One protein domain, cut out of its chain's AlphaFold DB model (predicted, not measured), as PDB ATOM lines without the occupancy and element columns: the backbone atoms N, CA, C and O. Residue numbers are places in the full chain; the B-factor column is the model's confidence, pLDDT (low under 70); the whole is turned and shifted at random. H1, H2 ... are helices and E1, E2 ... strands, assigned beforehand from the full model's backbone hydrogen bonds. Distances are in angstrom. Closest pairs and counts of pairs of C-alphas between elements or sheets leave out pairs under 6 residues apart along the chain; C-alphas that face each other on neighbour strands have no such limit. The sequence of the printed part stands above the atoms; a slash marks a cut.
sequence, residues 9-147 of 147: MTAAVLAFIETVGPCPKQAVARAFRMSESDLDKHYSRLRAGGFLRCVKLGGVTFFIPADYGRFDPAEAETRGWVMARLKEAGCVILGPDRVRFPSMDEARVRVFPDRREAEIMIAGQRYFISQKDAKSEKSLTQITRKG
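What this domain is: This is residues 9 to 147 of the 147 residues of an uncharacterized protein of Syntrophothermus lipocalidus (strain DSM 12680 / TGB-C1) (UniProt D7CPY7). What does the model look like at first sight? Helix H4 stands in the middle, with H1, H2, H3 and the small hairpin E1 and E2 to one side of it, and on its other side a strongly twisted sheet of five strands, E3 to E7, that curls round it. The short helices H5 and H6 follow the last strand, and H5 packs on H4. What is it made of? The printed part has 139 residues with six named helices and seven named strands, in the order H1 H2 H3 E1 E2 H4 E3 E4 E5 E6 E7 H5 H6, and its class is mixed, helices and strands; the two sheets, in the orders E3 E4 E5 E6 E7 and E1 E2, are antiparallel. How large is it? It is compact, with a radius of gyration of the C-alphas of 14.3 A and spans of 44 by 30 by 26 A.

Where its parts are: What comes first? H1, residues 9 to 20, begins with C-alpha 9 at (93.398, 126.757, 114.044) and is 16.5 A long from first to last C-alpha. H2 is residues 25 to 31, and H3 is residues 36 to 48, 17.9 A long. What follows them? E1 is residues 52 to 57, 16.1 A long, and E2 residues 60 to 65, 16.3 A long. H4, residues 73 to 88, begins with C-alpha 73 at (90.035, 142.587, 134.034) and is 22.1 A long. Where are the other strands and the last helices? E3 is residues 92 to 95, E4 98 to 100, E5 106 to 112 with 19.8 A, E6 117 to 122 with 16.2 A, and E7 125 to 130 with 16.9 A. H5 is residues 131 to 135, and H6, residues 140 to 143, ends with C-alpha 143 at (82.461, 121.574, 139.278).

How they stand to each other: Which helices touch the hub, H4? H1 only just touches it, with 3 pairs of C-alphas within 8 A, the closest being Val 20 and Gly 80 at 6.9 A. H2 touches it at a shallow tilt of 24 degrees, the same way, with the C-alphas of Ala 31 and Ala 84 closest at 4.2 A. H5 touches it too, the closest C-alphas being Thr 78 and Gln 131 at 5.4 A. How is the larger sheet arranged? E3 to E7 form a meander, each strand the antiparallel neighbour of the one before, and with H1 and H4 on one face there are two layers. The closest C-alphas of H4 and E5 are Arg 79 and Val 111, 6.3 A apart. H6 only grazes this sheet, and it only just touches H5, only at the corner, with 3 pairs of C-alphas within 8 A. Where does H3 sit? It touches H1, about perpendicular at 82 degrees, with the C-alphas of Thr 10 and His 42 closest at 5.3 A. H3 and H4 are apart, while E2 and H4 are near each other. Which backbone atoms pair? Within hydrogen-bond range are N 55 and O 62 of the hairpin E1 and E2 at 3.1 A, N 92 and O 100 of E3 and E4 at 2.9 A, N 107 and O 99 of E4 and E5 at 2.8 A, N 110 and O 119 of E5 and E6 at 2.8 A, and N 120 and O 127 of E6 and E7 at 2.8 A. In H1, H2, H4 and H5 every O i to N i+4 pair is within range, in H3 8 of 9 are, and H6 is too short for such a pair.

The domain as a whole: How far does it reach? The two C-alphas farthest apart are those of Ala 48 and Gly 147, 45.0 A. Are there cuts or long links? The printed part has no cut, and no link is long; the link from E2 to H4, 7 residues, is short, and the others are tight. Where is confidence low? The mean pLDDT of the printed part is 92.2, residue 147 is under 70, and H6 has a mean of 75.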
ATOM      1  N   MET A   9      93.216 126.656 112.597       95.69
ATOM      2  CA  MET A   9      93.398 126.757 114.044       95.69
ATOM      3  C   MET A   9      93.575 128.213 114.494       95.69
ATOM      4  O   MET A   9      92.919 128.641 115.441       95.69
ATOM      5  N   THR A  10      94.396 129.010 113.805       96.00
ATOM      6  CA  THR A  10      94.527 130.451 114.071       96.00
ATOM      7  C   THR A  10      93.198 131.169 113.860       96.00
ATOM      8  O   THR A  10      92.834 132.012 114.681       96.00
ATOM      9  N   ALA A  11      92.458 130.828 112.798       96.44
ATOM     10  CA  ALA A  11      91.135 131.396 112.551       96.44
ATOM     11  C   ALA A  11      90.166 131.058 113.695       96.44
ATOM     12  O   ALA A  11      89.469 131.938 114.196       96.44
ATOM     13  N   ALA A  12      90.176 129.812 114.176       96.25
ATOM     14  CA  ALA A  12      89.346 129.380 115.293       96.25
ATOM     15  C   ALA A  12      89.731 130.074 116.612       96.25
ATOM     16  O   ALA A  12      88.844 130.493 117.360       96.25
ATOM     17  N   VAL A  13      91.031 130.233 116.894       97.12
ATOM     18  CA  VAL A  13      91.538 130.976 118.063       97.12
ATOM     19  C   VAL A  13      91.085 132.432 118.017       97.12
ATOM     20  O   VAL A  13      90.574 132.936 119.020       97.12
ATOM     21  N   LEU A  14      91.221 133.096 116.865       96.88
ATOM     22  CA  LEU A  14      90.748 134.467 116.693       96.88
ATOM     23  C   LEU A  14      89.236 134.558 116.907       96.88
ATOM     24  O   LEU A  14      88.803 135.357 117.731       96.88
ATOM     25  N   ALA A  15      88.454 133.703 116.244       96.50
ATOM     26  CA  ALA A  15      86.998 133.701 116.355       96.50
ATOM     27  C   ALA A  15      86.536 133.506 117.806       96.50
ATOM     28  O   ALA A  15      85.613 134.182 118.262       96.50
ATOM     29  N   PHE A  16      87.199 132.631 118.569       97.56
ATOM     30  CA  PHE A  16      86.917 132.465 119.996       97.56
ATOM     31  C   PHE A  16      87.169 133.760 120.782       97.56
ATOM     32  O   PHE A  16      86.303 134.183 121.546       97.56
ATOM     33  N   ILE A  17      88.320 134.409 120.583       97.31
ATOM     34  CA  ILE A  17      88.683 135.642 121.302       97.31
ATOM     35  C   ILE A  17      87.774 136.809 120.892       97.31
ATOM     36  O   ILE A  17      87.351 137.580 121.747       97.31
ATOM     37  N   GLU A  18      87.424 136.938 119.613       96.38
ATOM     38  CA  GLU A  18      86.487 137.962 119.134       96.38
ATOM     39  C   GLU A  18      85.071 137.751 119.684       96.38
ATOM     40  O   GLU A  18      84.402 138.718 120.041       96.38
ATOM     41  N   THR A  19      84.640 136.494 119.829       96.38
ATOM     42  CA  THR A  19      83.314 136.153 120.368       96.38
ATOM     43  C   THR A  19      83.225 136.384 121.877       96.38
ATOM     44  O   THR A  19      82.226 136.908 122.371       96.38
ATOM     45  N   VAL A  20      84.251 135.985 122.634       96.75
ATOM     46  CA  VAL A  20      84.248 136.091 124.104       96.75
ATOM     47  C   VAL A  20      84.648 137.495 124.578       96.75
ATOM     48  O   VAL A  20      84.144 137.975 125.600       96.75
ATOM     49  N   GLY A  21      85.532 138.160 123.831       96.38
ATOM     50  CA  GLY A  21      86.231 139.379 124.223       96.38
ATOM     51  C   GLY A  21      87.614 139.096 124.833       96.38
ATOM     52  O   GLY A  21      88.165 138.006 124.659       96.38
ATOM     53  N   PRO A  22      88.199 140.072 125.557       97.19
ATOM     54  CA  PRO A  22      89.473 139.926 126.245       97.19
ATOM     55  C   PRO A  22      89.533 138.643 127.068       97.19
ATOM     56  O   PRO A  22      88.698 138.413 127.941       97.19
ATOM     57  N   CYS A  23      90.527 137.806 126.789       96.88
ATOM     58  CA  CYS A  23      90.642 136.478 127.382       96.88
ATOM     59  C   CYS A  23      92.047 136.253 127.939       96.88
ATOM     60  O   CYS A  23      93.023 136.588 127.263       96.88
ATOM     61  N   PRO A  24      92.195 135.628 129.121       97.81
ATOM     62  CA  PRO A  24      93.495 135.164 129.587       97.81
ATOM     63  C   PRO A  24      94.117 134.185 128.588       97.81
ATOM     64  O   PRO A  24      93.452 133.248 128.144       97.81
ATOM     65  N   LYS A  25      95.411 134.342 128.298       97.56
ATOM     66  CA  LYS A  25      96.175 133.435 127.424       97.56
ATOM     67  C   LYS A  25      95.990 131.967 127.825       97.56
ATOM     68  O   LYS A  25      95.716 131.121 126.982       97.56
ATOM     69  N   GLN A  26      96.074 131.682 129.123       97.06
ATOM     70  CA  GLN A  26      95.906 130.337 129.681       97.06
ATOM     71  C   GLN A  26      94.517 129.746 129.426       97.06
ATOM     72  O   GLN A  26      94.393 128.560 129.126       97.06
ATOM     73  N   ALA A  27      93.476 130.575 129.505       97.69
ATOM     74  CA  ALA A  27      92.121 130.140 129.209       97.69
ATOM     75  C   ALA A  27      91.988 129.773 127.724       97.69
ATOM     76  O   ALA A  27      91.440 128.723 127.405       97.69
ATOM     77  N   VAL A  28      92.560 130.575 126.817       97.88
ATOM     78  CA  VAL A  28      92.582 130.260 125.378       97.88
ATOM     79  C   VAL A  28      93.333 128.951 125.118       97.88
ATOM     80  O   VAL A  28      92.803 128.081 124.434       97.88
ATOM     81  N   ALA A  29      94.518 128.764 125.707       97.50
ATOM     82  CA  ALA A  29      95.315 127.545 125.531       97.50
ATOM     83  C   ALA A  29      94.516 126.293 125.921       97.50
ATOM     84  O   ALA A  29      94.448 125.316 125.173       97.50
ATOM     85  N   ARG A  30      93.807 126.377 127.052       96.12
ATOM     86  CA  ARG A  30      92.916 125.320 127.524       96.12
ATOM     87  C   ARG A  30      91.744 125.060 126.587       96.12
ATOM     88  O   ARG A  30      91.452 123.908 126.280       96.12
ATOM     89  N   ALA A  31      91.092 126.118 126.113       96.81
ATOM     90  CA  ALA A  31      89.922 126.023 125.244       96.81
ATOM     91  C   ALA A  31      90.211 125.234 123.948       96.81
ATOM     92  O   ALA A  31      89.304 124.629 123.376       96.81
ATOM     93  N   PHE A  32      91.474 125.221 123.509       96.44
ATOM     94  CA  PHE A  32      91.955 124.486 122.337       96.44
ATOM     95  C   PHE A  32      92.863 123.293 122.674       96.44
ATOM     96  O   PHE A  32      93.440 122.702 121.765       96.44
ATOM     97  N   ARG A  33      92.977 122.919 123.958       95.25
ATOM     98  CA  ARG A  33      93.793 121.792 124.447       95.25
ATOM     99  C   ARG A  33      95.231 121.810 123.907       95.25
ATOM    100  O   ARG A  33      95.764 120.778 123.510       95.25
ATOM    101  N   MET A  34      95.847 122.989 123.889       95.88
ATOM    102  CA  MET A  34      97.210 123.190 123.395       95.88
ATOM    103  C   MET A  34      98.116 123.802 124.461       95.88
ATOM    104  O   MET A  34      97.648 124.416 125.422       95.88
ATOM    105  N   SER A  35      99.428 123.648 124.281       96.00
ATOM    106  CA  SER A  35     100.412 124.303 125.140       96.00
ATOM    107  C   SER A  35     100.407 125.823 124.924       96.00
ATOM    108  O   SER A  35     100.070 126.315 123.845       96.00
ATOM    109  N   GLU A  36     100.833 126.595 125.929       94.81
ATOM    110  CA  GLU A  36     101.006 128.046 125.764       94.81
ATOM    111  C   GLU A  36     102.021 128.399 124.664       94.81
ATOM    112  O   GLU A  36     101.858 129.416 123.994       94.81
ATOM    113  N   SER A  37     103.038 127.554 124.465       95.12
ATOM    114  CA  SER A  37     104.059 127.726 123.424       95.12
ATOM    115  C   SER A  37     103.474 127.554 122.019       95.12
ATOM    116  O   SER A  37     103.766 128.336 121.116       95.12
ATOM    117  N   ASP A  38     102.590 126.571 121.825       95.81
ATOM    118  CA  ASP A  38     101.897 126.401 120.545       95.81
ATOM    119  C   ASP A  38     100.919 127.545 120.287       95.81
ATOM    120  O   ASP A  38     100.878 128.089 119.182       95.81
ATOM    121  N   LEU A  39     100.211 127.989 121.328       97.00
ATOM    122  CA  LEU A  39      99.348 129.160 121.240       97.00
ATOM    123  C   LEU A  39     100.130 130.429 120.859       97.00
ATOM    124  O   LEU A  39      99.631 131.231 120.069       97.00
ATOM    125  N   ASP A  40     101.362 130.601 121.349       96.06
ATOM    126  CA  ASP A  40     102.216 131.744 120.999       96.06
ATOM    127  C   ASP A  40     102.568 131.792 119.503       96.06
ATOM    128  O   ASP A  40     102.724 132.884 118.943       96.06
ATOM    129  N   LYS A  41     102.624 130.642 118.814       94.88
ATOM    130  CA  LYS A  41     102.814 130.588 117.352       94.88
ATOM    131  C   LYS A  41     101.609 131.182 116.622       94.88
ATOM    132  O   LYS A  41     101.782 132.007 115.724       94.88
ATOM    133  N   HIS A  42     100.395 130.806 117.028       95.25
ATOM    134  CA  HIS A  42      99.152 131.357 116.474       95.25
ATOM    135  C   HIS A  42      99.012 132.846 116.810       95.25
ATOM    136  O   HIS A  42      98.757 133.671 115.930       95.25
ATOM    137  N   TYR A  43      99.281 133.219 118.063       94.44
ATOM    138  CA  TYR A  43      99.271 134.610 118.505       94.44
ATOM    139  C   TYR A  43     100.256 135.480 117.717       94.44
ATOM    140  O   TYR A  43      99.891 136.577 117.303       94.44
ATOM    141  N   SER A  44     101.477 135.006 117.460       93.94
ATOM    142  CA  SER A  44     102.481 135.773 116.711       93.94
ATOM    143  C   SER A  44     101.990 136.144 115.309       93.94
ATOM    144  O   SER A  44     102.158 137.288 114.886       93.94
ATOM    145  N   ARG A  45     101.307 135.219 114.620       93.44
ATOM    146  CA  ARG A  45     100.678 135.477 113.312       93.44
ATOM    147  C   ARG A  45      99.536 136.486 113.426       93.44
ATOM    148  O   ARG A  45      99.487 137.446 112.660       93.44
ATOM    149  N   LEU A  46      98.659 136.316 114.417       95.00
ATOM    150  CA  LEU A  46      97.530 137.223 114.664       95.00
ATOM    151  C   LEU A  46      97.984 138.640 115.020       95.00
ATOM    152  O   LEU A  46      97.397 139.617 114.556       95.00
ATOM    153  N   ARG A  47      99.050 138.764 115.810       94.12
ATOM    154  CA  ARG A  47      99.659 140.044 116.169       94.12
ATOM    155  C   ARG A  47     100.287 140.714 114.951       94.12
ATOM    156  O   ARG A  47     100.028 141.891 114.721       94.12
ATOM    157  N   ALA A  48     101.077 139.979 114.164       92.50
ATOM    158  CA  ALA A  48     101.693 140.505 112.945       92.50
ATOM    159  C   ALA A  48     100.638 140.976 111.928       92.50
ATOM    160  O   ALA A  48     100.819 142.003 111.282       92.50
ATOM    161  N   GLY A  49      99.506 140.270 111.839       92.44
ATOM    162  CA  GLY A  49      98.367 140.652 111.003       92.44
ATOM    163  C   GLY A  49      97.489 141.778 111.564       92.44
ATOM    164  O   GLY A  49      96.548 142.187 110.884       92.44
ATOM    165  N   GLY A  50      97.764 142.277 112.776       94.12
ATOM    166  CA  GLY A  50      96.991 143.348 113.416       94.12
ATOM    167  C   GLY A  50      95.599 142.925 113.902       94.12
ATOM    168  O   GLY A  50      94.707 143.766 113.996       94.12
ATOM    169  N   PHE A  51      95.394 141.635 114.178       95.31
ATOM    170  CA  PHE A  51      94.123 141.089 114.668       95.31
ATOM    171  C   PHE A  51      94.014 141.124 116.188       95.31
ATOM    172  O   PHE A  51      92.954 141.424 116.731       95.31
ATOM    173  N   LEU A  52      95.119 140.832 116.877       95.19
ATOM    174  CA  LEU A  52      95.174 140.774 118.332       95.19
ATOM    175  C   LEU A  52      96.285 141.661 118.885       95.19
ATOM    176  O   LEU A  52      97.354 141.818 118.292       95.19
ATOM    177  N   ARG A  53      96.050 142.154 120.094       95.19
ATOM    178  CA  ARG A  53      97.056 142.740 120.978       95.19
ATOM    179  C   ARG A  53      97.082 141.976 122.296       95.19
ATOM    180  O   ARG A  53      96.099 141.333 122.664       95.19
ATOM    181  N   CYS A  54      98.195 142.053 123.017       94.88
ATOM    182  CA  CYS A  54      98.290 141.518 124.370       94.88
ATOM    183  C   CYS A  54      98.545 142.625 125.389       94.88
ATOM    184  O   CYS A  54      99.259 143.587 125.110       94.88
ATOM    185  N   VAL A  55      98.021 142.445 126.595       95.69
ATOM    186  CA  VAL A  55      98.363 143.268 127.759       95.69
ATOM    187  C   VAL A  55      98.556 142.362 128.965       95.69
ATOM    188  O   VAL A  55      97.905 141.324 129.072       95.69
ATOM    189  N   LYS A  56      99.442 142.747 129.881       96.88
ATOM    190  CA  LYS A  56      99.602 142.072 131.168       96.88
ATOM    191  C   LYS A  56      99.014 142.953 132.265       96.88
ATOM    192  O   LYS A  56      99.487 144.068 132.458       96.88
ATOM    193  N   LEU A  57      98.000 142.458 132.968       95.38
ATOM    194  CA  LEU A  57      97.322 143.157 134.066       95.38
ATOM    195  C   LEU A  57      97.241 142.221 135.269       95.38
ATOM    196  O   LEU A  57      96.826 141.075 135.127       95.38
ATOM    197  N   GLY A  58      97.679 142.678 136.445       91.06
ATOM    198  CA  GLY A  58      97.618 141.871 137.673       91.06
ATOM    199  C   GLY A  58      98.330 140.513 137.572       91.06
ATOM    200  O   GLY A  58      97.892 139.543 138.176       91.06
ATOM    201  N   GLY A  59      99.387 140.415 136.758       93.88
ATOM    202  CA  GLY A  59     100.110 139.161 136.512       93.88
ATOM    203  C   GLY A  59      99.510 138.262 135.424       93.88
ATOM    204  O   GLY A  59     100.192 137.341 134.985       93.88
ATOM    205  N   VAL A  60      98.308 138.559 134.924       96.06
ATOM    206  CA  VAL A  60      97.624 137.782 133.881       96.06
ATOM    207  C   VAL A  60      97.836 138.428 132.513       96.06
ATOM    208  O   VAL A  60      97.618 139.627 132.335       96.06
ATOM    209  N   THR A  61      98.263 137.633 131.533       97.56
ATOM    210  CA  THR A  61      98.359 138.061 130.131       97.56
ATOM    211  C   THR A  61      97.016 137.855 129.443       97.56
ATOM    212  O   THR A  61      96.540 136.723 129.353       97.56
ATOM    213  N   PHE A  62      96.432 138.932 128.927       98.00
ATOM    214  CA  PHE A  62      95.191 138.911 128.159       98.00
ATOM    215  C   PHE A  62      95.472 139.071 126.671       98.00
ATOM    216  O   PHE A  62      96.247 139.943 126.275       98.00
ATOM    217  N   PHE A  63      94.795 138.269 125.857       97.81
ATOM    218  CA  PHE A  63      94.630 138.504 124.429       97.81
ATOM    219  C   PHE A  63      93.372 139.324 124.195       97.81
ATOM    220  O   PHE A  63      92.327 139.049 124.780       97.81
ATOM    221  N   ILE A  64      93.496 140.349 123.360       96.94
ATOM    222  CA  ILE A  64      92.478 141.372 123.152       96.94
ATOM    223  C   ILE A  64      92.322 141.577 121.641       96.94
ATOM    224  O   ILE A  64      93.341 141.794 120.975       96.94
ATOM    225  N   PRO A  65      91.094 141.556 121.090       95.75
ATOM    226  CA  PRO A  65      90.858 141.977 119.710       95.75
ATOM    227  C   PRO A  65      91.393 143.392 119.460       95.75
ATOM    228  O   PRO A  65      91.293 144.260 120.328       95.75
ATOM    229  N   ALA A  66      91.983 143.647 118.292       92.75
ATOM    230  CA  ALA A  66      92.652 144.921 118.017       92.75
ATOM    231  C   ALA A  66      91.734 146.144 118.215       92.75
ATOM    232  O   ALA A  66      92.175 147.138 118.793       92.75
ATOM    233  N   ASP A  67      90.454 146.021 117.852       90.25
ATOM    234  CA  ASP A  67      89.461 147.101 117.971       90.25
ATOM    235  C   ASP A  67      88.684 147.064 119.297       90.25
ATOM    236  O   ASP A  67      87.724 147.811 119.488       90.25
ATOM    237  N   TYR A  68      89.058 146.184 120.230       91.38
ATOM    238  CA  TYR A  68      88.357 146.089 121.504       91.38
ATOM    239  C   TYR A  68      88.684 147.295 122.385       91.38
ATOM    240  O   TYR A  68      89.858 147.615 122.599       91.38
ATOM    241  N   GLY A  69      87.643 147.934 122.920       89.88
ATOM    242  CA  GLY A  69      87.746 149.115 123.773       89.88
ATOM    243  C   GLY A  69      88.230 148.811 125.196       89.88
ATOM    244  O   GLY A  69      89.233 148.130 125.417       89.88
ATOM    245  N   ARG A  70      87.531 149.369 126.187       91.94
ATOM    246  CA  ARG A  70      87.813 149.141 127.612       91.94
ATOM    247  C   ARG A  70      87.184 147.827 128.077       91.94
ATOM    248  O   ARG A  70      86.159 147.414 127.543       91.94
ATOM    249  N   PHE A  71      87.785 147.198 129.083       95.06
ATOM    250  CA  PHE A  71      87.233 146.015 129.737       95.06
ATOM    251  C   PHE A  71      87.593 145.998 131.221       95.06
ATOM    252  O   PHE A  71      88.615 146.562 131.615       95.06
ATOM    253  N   ASP A  72      86.760 145.333 132.017       95.19
ATOM    254  CA  ASP A  72      87.071 144.993 133.401       95.19
ATOM    255  C   ASP A  72      87.938 143.716 133.434       95.19
ATOM    256  O   ASP A  72      87.513 142.676 132.913       95.19
ATOM    257  N   PRO A  73      89.155 143.753 134.012       95.25
ATOM    258  CA  PRO A  73      90.035 142.587 134.034       95.25
ATOM    259  C   PRO A  73      89.483 141.387 134.811       95.25
ATOM    260  O   PRO A  73      89.720 140.253 134.401       95.25
ATOM    261  N   ALA A  74      88.755 141.604 135.909       94.31
ATOM    262  CA  ALA A  74      88.206 140.527 136.731       94.31
ATOM    263  C   ALA A  74      87.031 139.836 136.027       94.31
ATOM    264  O   ALA A  74      86.922 138.602 136.045       94.31
ATOM    265  N   GLU A  75      86.183 140.617 135.355       95.56
ATOM    266  CA  GLU A  75      85.115 140.097 134.507       95.56
ATOM    267  C   GLU A  75      85.684 139.299 133.331       95.56
ATOM    268  O   GLU A  75      85.295 138.147 133.129       95.56
ATOM    269  N   ALA A  76      86.635 139.877 132.592       96.31
ATOM    270  CA  ALA A  76      87.272 139.236 131.445       96.31
ATOM    271  C   ALA A  76      87.994 137.942 131.835       96.31
ATOM    272  O   ALA A  76      87.893 136.931 131.138       96.31
ATOM    273  N   GLU A  77      88.688 137.935 132.975       96.62
ATOM    274  CA  GLU A  77      89.352 136.732 133.463       96.62
ATOM    275  C   GLU A  77      88.334 135.640 133.806       96.62
ATOM    276  O   GLU A  77      88.475 134.498 133.370       96.62
ATOM    277  N   THR A  78      87.286 135.984 134.560       95.81
ATOM    278  CA  THR A  78      86.239 135.028 134.953       95.81
ATOM    279  C   THR A  78      85.518 134.470 133.729       95.81
ATOM    280  O   THR A  78      85.402 133.252 133.583       95.81
ATOM    281  N   ARG A  79      85.104 135.344 132.808       97.00
ATOM    282  CA  ARG A  79      84.443 134.961 131.559       97.00
ATOM    283  C   ARG A  79      85.332 134.068 130.706       97.00
ATOM    284  O   ARG A  79      84.881 133.011 130.278       97.00
ATOM    285  N   GLY A  80      86.586 134.461 130.489       97.25
ATOM    286  CA  GLY A  80      87.525 133.708 129.665       97.25
ATOM    287  C   GLY A  80      87.707 132.276 130.167       97.25
ATOM    288  O   GLY A  80      87.607 131.337 129.380       97.25
ATOM    289  N   TRP A  81      87.884 132.086 131.480       96.94
ATOM    290  CA  TRP A  81      87.997 130.747 132.069       96.94
ATOM    291  C   TRP A  81      86.718 129.918 131.942       96.94
ATOM    292  O   TRP A  81      86.789 128.737 131.604       96.94
ATOM    293  N   VAL A  82      85.549 130.517 132.174       95.25
ATOM    294  CA  VAL A  82      84.264 129.812 132.054       95.25
ATOM    295  C   VAL A  82      83.994 129.409 130.603       95.25
ATOM    296  O   VAL A  82      83.674 128.251 130.341       95.25
ATOM    297  N   MET A  83      84.196 130.315 129.644       96.81
ATOM    298  CA  MET A  83      84.004 130.012 128.222       96.81
ATOM    299  C   MET A  83      85.011 128.983 127.711       96.81
ATOM    300  O   MET A  83      84.643 128.105 126.930       96.81
ATOM    301  N   ALA A  84      86.257 129.028 128.191       96.50
ATOM    302  CA  ALA A  84      87.251 128.005 127.884       96.50
ATOM    303  C   ALA A  84      86.800 126.617 128.347       96.50
ATOM    304  O   ALA A  84      86.923 125.651 127.597       96.50
ATOM    305  N   ARG A  85      86.222 126.518 129.548       93.69
ATOM    306  CA  ARG A  85      85.689 125.256 130.071       93.69
ATOM    307  C   ARG A  85      84.488 124.740 129.304       93.69
ATOM    308  O   ARG A  85      84.398 123.544 129.048       93.69
ATOM    309  N   LEU A  86      83.582 125.631 128.918       93.56
ATOM    310  CA  LEU A  86      82.424 125.253 128.116       93.56
ATOM    311  C   LEU A  86      82.865 124.744 126.740       93.56
ATOM    312  O   LEU A  86      82.406 123.686 126.313       93.56
ATOM    313  N   LYS A  87      83.821 125.422 126.093       94.94
ATOM    314  CA  LYS A  87      84.411 124.959 124.830       94.94
ATOM    315  C   LYS A  87      85.142 123.621 124.987       94.94
ATOM    316  O   LYS A  87      84.947 122.730 124.168       94.94
ATOM    317  N   GLU A  88      85.933 123.450 126.048       92.69
ATOM    318  CA  GLU A  88      86.632 122.192 126.362       92.69
ATOM    319  C   GLU A  88      85.657 121.014 126.534       92.69
ATOM    320  O   GLU A  88      85.977 119.892 126.132       92.69
ATOM    321  N   ALA A  89      84.464 121.279 127.079       89.81
ATOM    322  CA  ALA A  89      83.363 120.326 127.221       89.81
ATOM    323  C   ALA A  89      82.540 120.114 125.931       89.81
ATOM    324  O   ALA A  89      81.559 119.374 125.950       89.81
ATOM    325  N   GLY A  90      82.920 120.746 124.816       91.81
ATOM    326  CA  GLY A  90      82.278 120.589 123.509       91.81
ATOM    327  C   GLY A  90      81.179 121.607 123.198       91.81
ATOM    328  O   GLY A  90      80.504 121.466 122.182       91.81
ATOM    329  N   CYS A  91      80.980 122.636 124.026       92.94
ATOM    330  CA  CYS A  91      79.986 123.671 123.737       92.94
ATOM    331  C   CYS A  91      80.442 124.584 122.591       92.94
ATOM    332  O   CYS A  91      81.620 124.942 122.480       92.94
ATOM    333  N   VAL A  92      79.484 125.041 121.788       94.38
ATOM    334  CA  VAL A  92      79.700 126.100 120.798       94.38
ATOM    335  C   VAL A  92      79.503 127.449 121.481       94.38
ATOM    336  O   VAL A  92      78.461 127.690 122.088       94.38
ATOM    337  N   ILE A  93      80.492 128.335 121.387       96.12
ATOM    338  CA  ILE A  93      80.399 129.693 121.935       96.12
ATOM    339  C   ILE A  93      79.740 130.588 120.885       96.12
ATOM    340  O   ILE A  93      80.268 130.729 119.786       96.12
ATOM    341  N   LEU A  94      78.577 131.154 121.213       93.56
ATOM    342  CA  LEU A  94      77.763 131.963 120.293       93.56
ATOM    343  C   LEU A  94      77.893 133.467 120.561       93.56
ATOM    344  O   LEU A  94      77.487 134.290 119.744       93.56
ATOM    345  N   GLY A  95      78.408 133.830 121.732       93.62
ATOM    346  CA  GLY A  95      78.584 135.207 122.163       93.62
ATOM    347  C   GLY A  95      79.237 135.290 123.541       93.62
ATOM    348  O   GLY A  95      79.526 134.258 124.155       93.62
ATOM    349  N   PRO A  96      79.428 136.509 124.064       92.00
ATOM    350  CA  PRO A  96      80.043 136.734 125.373       92.00
ATOM    351  C   PRO A  96      79.222 136.188 126.553       92.00
ATOM    352  O   PRO A  96      79.757 136.027 127.647       92.00
ATOM    353  N   ASP A  97      77.937 135.916 126.336       93.81
ATOM    354  CA  ASP A  97      76.945 135.504 127.330       93.81
ATOM    355  C   ASP A  97      76.083 134.320 126.852       93.81
ATOM    356  O   ASP A  97      75.064 134.005 127.468       93.81
ATOM    357  N   ARG A  98      76.454 133.664 125.743       94.44
ATOM    358  CA  ARG A  98      75.647 132.606 125.118       94.44
ATOM    359  C   ARG A  98      76.494 131.452 124.616       94.44
ATOM    360  O   ARG A  98      77.483 131.644 123.906       94.44
ATOM    361  N   VAL A  99      76.044 130.242 124.927       94.44
ATOM    362  CA  VAL A  99      76.654 128.994 124.461       94.44
ATOM    363  C   VAL A  99      75.581 128.001 124.037       94.44
ATOM    364  O   VAL A  99      74.457 128.057 124.523       94.44
ATOM    365  N   ARG A 100      75.931 127.057 123.168       93.38
ATOM    366  CA  ARG A 100      75.095 125.901 122.835       93.38
ATOM    367  C   ARG A 100      75.775 124.629 123.307       93.38
ATOM    368  O   ARG A 100      76.927 124.381 122.950       93.38
ATOM    369  N   PHE A 101      75.067 123.843 124.107       89.75
ATOM    370  CA  PHE A 101      75.541 122.537 124.556       89.75
ATOM    371  C   PHE A 101      75.331 121.491 123.447       89.75
ATOM    372  O   PHE A 101      74.386 121.619 122.674       89.75
ATOM    373  N   PRO A 102      76.155 120.431 123.367       84.06
ATOM    374  CA  PRO A 102      75.983 119.378 122.359       84.06
ATOM    375  C   PRO A 102      74.614 118.686 122.387       84.06
ATOM    376  O   PRO A 102      74.130 118.233 121.356       84.06
ATOM    377  N   SER A 103      74.007 118.580 123.571       79.12
ATOM    378  CA  SER A 103      72.789 117.806 123.824       79.12
ATOM    379  C   SER A 103      71.563 118.654 124.168       79.12
ATOM    380  O   SER A 103      70.525 118.091 124.505       79.12
ATOM    381  N   MET A 104      71.674 119.988 124.165       74.62
ATOM    382  CA  MET A 104      70.619 120.885 124.651       74.62
ATOM    383  C   MET A 104      70.566 122.189 123.855       74.62
ATOM    384  O   MET A 104      71.523 122.564 123.174       74.62
ATOM    385  N   ASP A 105      69.448 122.896 124.010       80.94
ATOM    386  CA  ASP A 105      69.267 124.252 123.504       80.94
ATOM    387  C   ASP A 105      70.269 125.246 124.112       80.94
ATOM    388  O   ASP A 105      71.022 124.960 125.049       80.94
ATOM    389  N   GLU A 106      70.295 126.443 123.535       89.94
ATOM    390  CA  GLU A 106      71.172 127.530 123.952       89.94
ATOM    391  C   GLU A 106      71.015 127.873 125.439       89.94
ATOM    392  O   GLU A 106      69.912 127.978 125.977       89.94
ATOM    393  N   ALA A 107      72.145 128.106 126.094       90.81
ATOM    394  CA  ALA A 107      72.230 128.524 127.479       90.81
ATOM    395  C   ALA A 107      72.775 129.948 127.575       90.81
ATOM    396  O   ALA A 107      73.659 130.355 126.810       90.81
ATOM    397  N   ARG A 108      72.277 130.688 128.566       92.94
ATOM    398  CA  ARG A 108      72.814 132.003 128.924       92.94
ATOM    399  C   ARG A 108      73.861 131.864 130.018       92.94
ATOM    400  O   ARG A 108      73.658 131.116 130.973       92.94
ATOM    401  N   VAL A 109      74.945 132.616 129.883       94.38
ATOM    402  CA  VAL A 109      76.049 132.700 130.837       94.38
ATOM    403  C   VAL A 109      76.080 134.110 131.407       94.38
ATOM    404  O   VAL A 109      76.267 135.078 130.676       94.38
ATOM    405  N   ARG A 110      75.928 134.232 132.724       95.56
ATOM    406  CA  ARG A 110      76.034 135.503 133.441       95.56
ATOM    407  C   ARG A 110      77.239 135.470 134.364       95.56
ATOM    408  O   ARG A 110      77.317 134.622 135.245       95.56
ATOM    409  N   VAL A 111      78.164 136.403 134.176       95.44
ATOM    410  CA  VAL A 111      79.382 136.508 134.987       95.44
ATOM    411  C   VAL A 111      79.140 137.439 136.174       95.44
ATOM    412  O   VAL A 111      78.510 138.485 136.035       95.44
ATOM    413  N   PHE A 112      79.658 137.056 137.338       93.69
ATOM    414  CA  PHE A 112      79.657 137.832 138.576       93.69
ATOM    415  C   PHE A 112      81.113 138.091 138.990       93.69
ATOM    416  O   PHE A 112      81.696 137.266 139.701       93.69
ATOM    417  N   PRO A 113      81.719 139.209 138.547       88.56
ATOM    418  CA  PRO A 113      83.138 139.498 138.768       88.56
ATOM    419  C   PRO A 113      83.520 139.526 140.251       88.56
ATOM    420  O   PRO A 113      84.503 138.895 140.638       88.56
ATOM    421  N   ASP A 114      82.687 140.144 141.095       91.06
ATOM    422  CA  ASP A 114      82.921 140.265 142.544       91.06
ATOM    423  C   ASP A 114      82.974 138.909 143.257       91.06
ATOM    424  O   ASP A 114      83.672 138.735 144.254       91.06
ATOM    425  N   ARG A 115      82.243 137.923 142.724       90.69
ATOM    426  CA  ARG A 115      82.213 136.547 143.238       90.69
ATOM    427  C   ARG A 115      83.216 135.645 142.528       90.69
ATOM    428  O   ARG A 115      83.433 134.522 142.969       90.69
ATOM    429  N   ARG A 116      83.806 136.119 141.423       92.38
ATOM    430  CA  ARG A 116      84.585 135.320 140.469       92.38
ATOM    431  C   ARG A 116      83.851 134.036 140.082       92.38
ATOM    432  O   ARG A 116      84.437 132.956 140.066       92.38
ATOM    433  N   GLU A 117      82.561 134.149 139.795       93.62
ATOM    434  CA  GLU A 117      81.688 133.032 139.423       93.62
ATOM    435  C   GLU A 117      80.914 133.367 138.146       93.62
ATOM    436  O   GLU A 117      80.752 134.534 137.783       93.62
ATOM    437  N   ALA A 118      80.410 132.341 137.469       94.62
ATOM    438  CA  ALA A 118      79.394 132.483 136.442       94.62
ATOM    439  C   ALA A 118      78.189 131.595 136.751       94.62
ATOM    440  O   ALA A 118      78.342 130.449 137.176       94.62
ATOM    441  N   GLU A 119      77.001 132.135 136.509       94.75
ATOM    442  CA  GLU A 119      75.752 131.389 136.436       94.75
ATOM    443  C   GLU A 119      75.513 130.961 134.989       94.75
ATOM    444  O   GLU A 119      75.670 131.754 134.060       94.75
ATOM    445  N   ILE A 120      75.112 129.710 134.805       92.06
ATOM    446  CA  ILE A 120      74.699 129.145 133.530       92.06
ATOM    447  C   ILE A 120      73.249 128.706 133.681       92.06
ATOM    448  O   ILE A 120      72.922 127.895 134.550       92.06
ATOM    449  N   MET A 121      72.384 129.248 132.832       90.31
ATOM    450  CA  MET A 121      70.965 128.926 132.824       90.31
ATOM    451  C   MET A 121      70.665 127.924 131.712       90.31
ATOM    452  O   MET A 121      70.824 128.245 130.536       90.31
ATOM    453  N   ILE A 122      70.221 126.726 132.095       85.69
ATOM    454  CA  ILE A 122      69.921 125.616 131.186       85.69
ATOM    455  C   ILE A 122      68.520 125.104 131.512       85.69
ATOM    456  O   ILE A 122      68.281 124.665 132.635       85.69
ATOM    457  N   ALA A 123      67.588 125.176 130.556       83.81
ATOM    458  CA  ALA A 123      66.207 124.697 130.725       83.81
ATOM    459  C   ALA A 123      65.532 125.182 132.033       83.81
ATOM    460  O   ALA A 123      64.881 124.421 132.746       83.81
ATOM    461  N   GLY A 124      65.749 126.452 132.396       83.19
ATOM    462  CA  GLY A 124      65.220 127.058 133.627       83.19
ATOM    463  C   GLY A 124      65.961 126.685 134.920       83.19
ATOM    464  O   GLY A 124      65.666 127.256 135.968       83.19
ATOM    465  N   GLN A 125      66.945 125.784 134.867       87.00
ATOM    466  CA  GLN A 125      67.803 125.437 135.999       87.00
ATOM    467  C   GLN A 125      69.071 126.294 136.011       87.00
ATOM    468  O   GLN A 125      69.610 126.649 134.961       87.00
ATOM    469  N   ARG A 126      69.545 126.628 137.218       91.06
ATOM    470  CA  ARG A 126      70.741 127.448 137.434       91.06
ATOM    471  C   ARG A 126      71.903 126.577 137.881       91.06
ATOM    472  O   ARG A 126      71.790 125.819 138.846       91.06
ATOM    473  N   TYR A 127      73.025 126.745 137.200       90.44
ATOM    474  CA  TYR A 127      74.290 126.109 137.526       90.44
ATOM    475  C   TYR A 127      75.335 127.178 137.788       90.44
ATOM    476  O   TYR A 127      75.360 128.191 137.096       90.44
ATOM    477  N   PHE A 128      76.218 126.943 138.750       91.25
ATOM    478  CA  PHE A 128      77.294 127.879 139.068       91.25
ATOM    479  C   PHE A 128      78.657 127.246 138.829       91.25
ATOM    480  O   PHE A 128      78.865 126.081 139.170       91.25
ATOM    481  N   ILE A 129      79.577 128.035 138.271       92.12
ATOM    482  CA  ILE A 129      80.985 127.674 138.088       92.12
ATOM    483  C   ILE A 129      81.849 128.805 138.633       92.12
ATOM    484  O   ILE A 129      81.757 129.940 138.166       92.12
ATOM    485  N   SER A 130      82.726 128.495 139.587       92.00
ATOM    486  CA  SER A 130      83.728 129.452 140.054       92.00
ATOM    487  C   SER A 130      84.930 129.521 139.114       92.00
ATOM    488  O   SER A 130      85.314 128.536 138.483       92.00
ATOM    489  N   GLN A 131      85.586 130.679 139.054       91.12
ATOM    490  CA  GLN A 131      86.834 130.875 138.317       91.12
ATOM    491  C   GLN A 131      87.909 129.889 138.800       91.12
ATOM    492  O   GLN A 131      88.681 129.366 137.999       91.12
ATOM    493  N   LYS A 132      87.953 129.608 140.110       91.06
ATOM    494  CA  LYS A 132      88.882 128.639 140.704       91.06
ATOM    495  C   LYS A 132      88.637 127.234 140.156       91.06
ATOM    496  O   LYS A 132      89.583 126.554 139.768       91.06
ATOM    497  N   ASP A 133      87.381 126.817 140.075       89.44
ATOM    498  CA  ASP A 133      87.045 125.495 139.558       89.44
ATOM    499  C   ASP A 133      87.232 125.410 138.040       89.44
ATOM    500  O   ASP A 133      87.709 124.396 137.518       89.44
ATOM    501  N   ALA A 134      86.958 126.506 137.329       88.19
ATOM    502  CA  ALA A 134      87.221 126.618 135.902       88.19
ATOM    503  C   ALA A 134      88.722 126.526 135.574       88.19
ATOM    504  O   ALA A 134      89.088 125.996 134.527       88.19
ATOM    505  N   LYS A 135      89.595 126.953 136.492       90.44
ATOM    506  CA  LYS A 135      91.052 126.765 136.408       90.44
ATOM    507  C   LYS A 135      91.499 125.333 136.735       90.44
ATOM    508  O   LYS A 135      92.531 124.902 136.235       90.44
ATOM    509  N   SER A 136      90.740 124.583 137.539       89.50
ATOM    510  CA  SER A 136      91.099 123.217 137.974       89.50
ATOM    511  C   SER A 136      91.107 122.195 136.829       89.50
ATOM    512  O   SER A 136      90.557 122.462 135.770       89.50
ATOM    513  N   GLU A 137      91.677 121.003 137.015       82.69
ATOM    514  CA  GLU A 137      91.660 119.916 136.012       82.69
ATOM    515  C   GLU A 137      90.380 119.059 136.028       82.69
ATOM    516  O   GLU A 137      90.190 118.208 135.164       82.69
ATOM    517  N   LYS A 138      89.468 119.296 136.978       81.50
ATOM    518  CA  LYS A 138      88.234 118.506 137.144       81.50
ATOM    519  C   LYS A 138      87.323 118.593 135.917       81.50
ATOM    520  O   LYS A 138      87.375 119.576 135.182       81.50
ATOM    521  N   SER A 139      86.444 117.622 135.691       78.69
ATOM    522  CA  SER A 139      85.452 117.743 134.609       78.69
ATOM    523  C   SER A 139      84.419 118.836 134.920       78.69
ATOM    524  O   SER A 139      84.178 119.158 136.083       78.69
ATOM    525  N   LEU A 140      83.761 119.384 133.889       78.75
ATOM    526  CA  LEU A 140      82.703 120.393 134.057       78.75
ATOM    527  C   LEU A 140      81.576 119.894 134.981       78.75
ATOM    528  O   LEU A 140      81.136 120.606 135.876       78.75
ATOM    529  N   THR A 141      81.179 118.631 134.813       73.81
ATOM    530  CA  THR A 141      80.153 117.958 135.624       73.81
ATOM    531  C   THR A 141      80.513 117.848 137.107       73.81
ATOM    532  O   THR A 141      79.618 117.804 137.944       73.81
ATOM    533  N   GLN A 142      81.806 117.824 137.448       71.94
ATOM    534  CA  GLN A 142      82.292 117.753 138.831       71.94
ATOM    535  C   GLN A 142      82.370 119.120 139.517       71.94
ATOM    536  O   GLN A 142      82.570 119.175 140.730       71.94
ATOM    537  N   ILE A 143      82.275 120.213 138.757       76.94
ATOM    538  CA  ILE A 143      82.461 121.574 139.278       76.94
ATOM    539  C   ILE A 143      81.211 122.443 139.186       76.94
ATOM    540  O   ILE A 143      81.167 123.516 139.782       76.94
ATOM    541  N   THR A 144      80.185 121.990 138.469       73.31
ATOM    542  CA  THR A 144      78.878 122.642 138.448       73.31
ATOM    543  C   THR A 144      78.056 122.220 139.657       73.31
ATOM    544  O   THR A 144      77.756 121.038 139.818       73.31
ATOM    545  N   ARG A 145      77.621 123.187 140.468       74.31
ATOM    546  CA  ARG A 145      76.594 122.969 141.500       74.31
ATOM    547  C   ARG A 145      75.252 123.526 141.040       74.31
ATOM    548  O   ARG A 145      75.209 124.604 140.444       74.31
ATOM    549  N   LYS A 146      74.175 122.796 141.328       75.94
ATOM    550  CA  LYS A 146      72.800 123.260 141.122       75.94
ATOM    551  C   LYS A 146      72.410 124.184 142.277       75.94
ATOM    552  O   LYS A 146      72.672 123.842 143.431       75.94
ATOM    553  N   GLY A 147      71.872 125.353 141.941       63.09
ATOM    554  CA  GLY A 147      71.317 126.314 142.902       63.09
ATOM    555  C   GLY A 147      69.825 126.145 143.124       63.09
ATOM    556  O   GLY A 147      69.183 125.424 142.324       63.09
TER     557      GLY A 147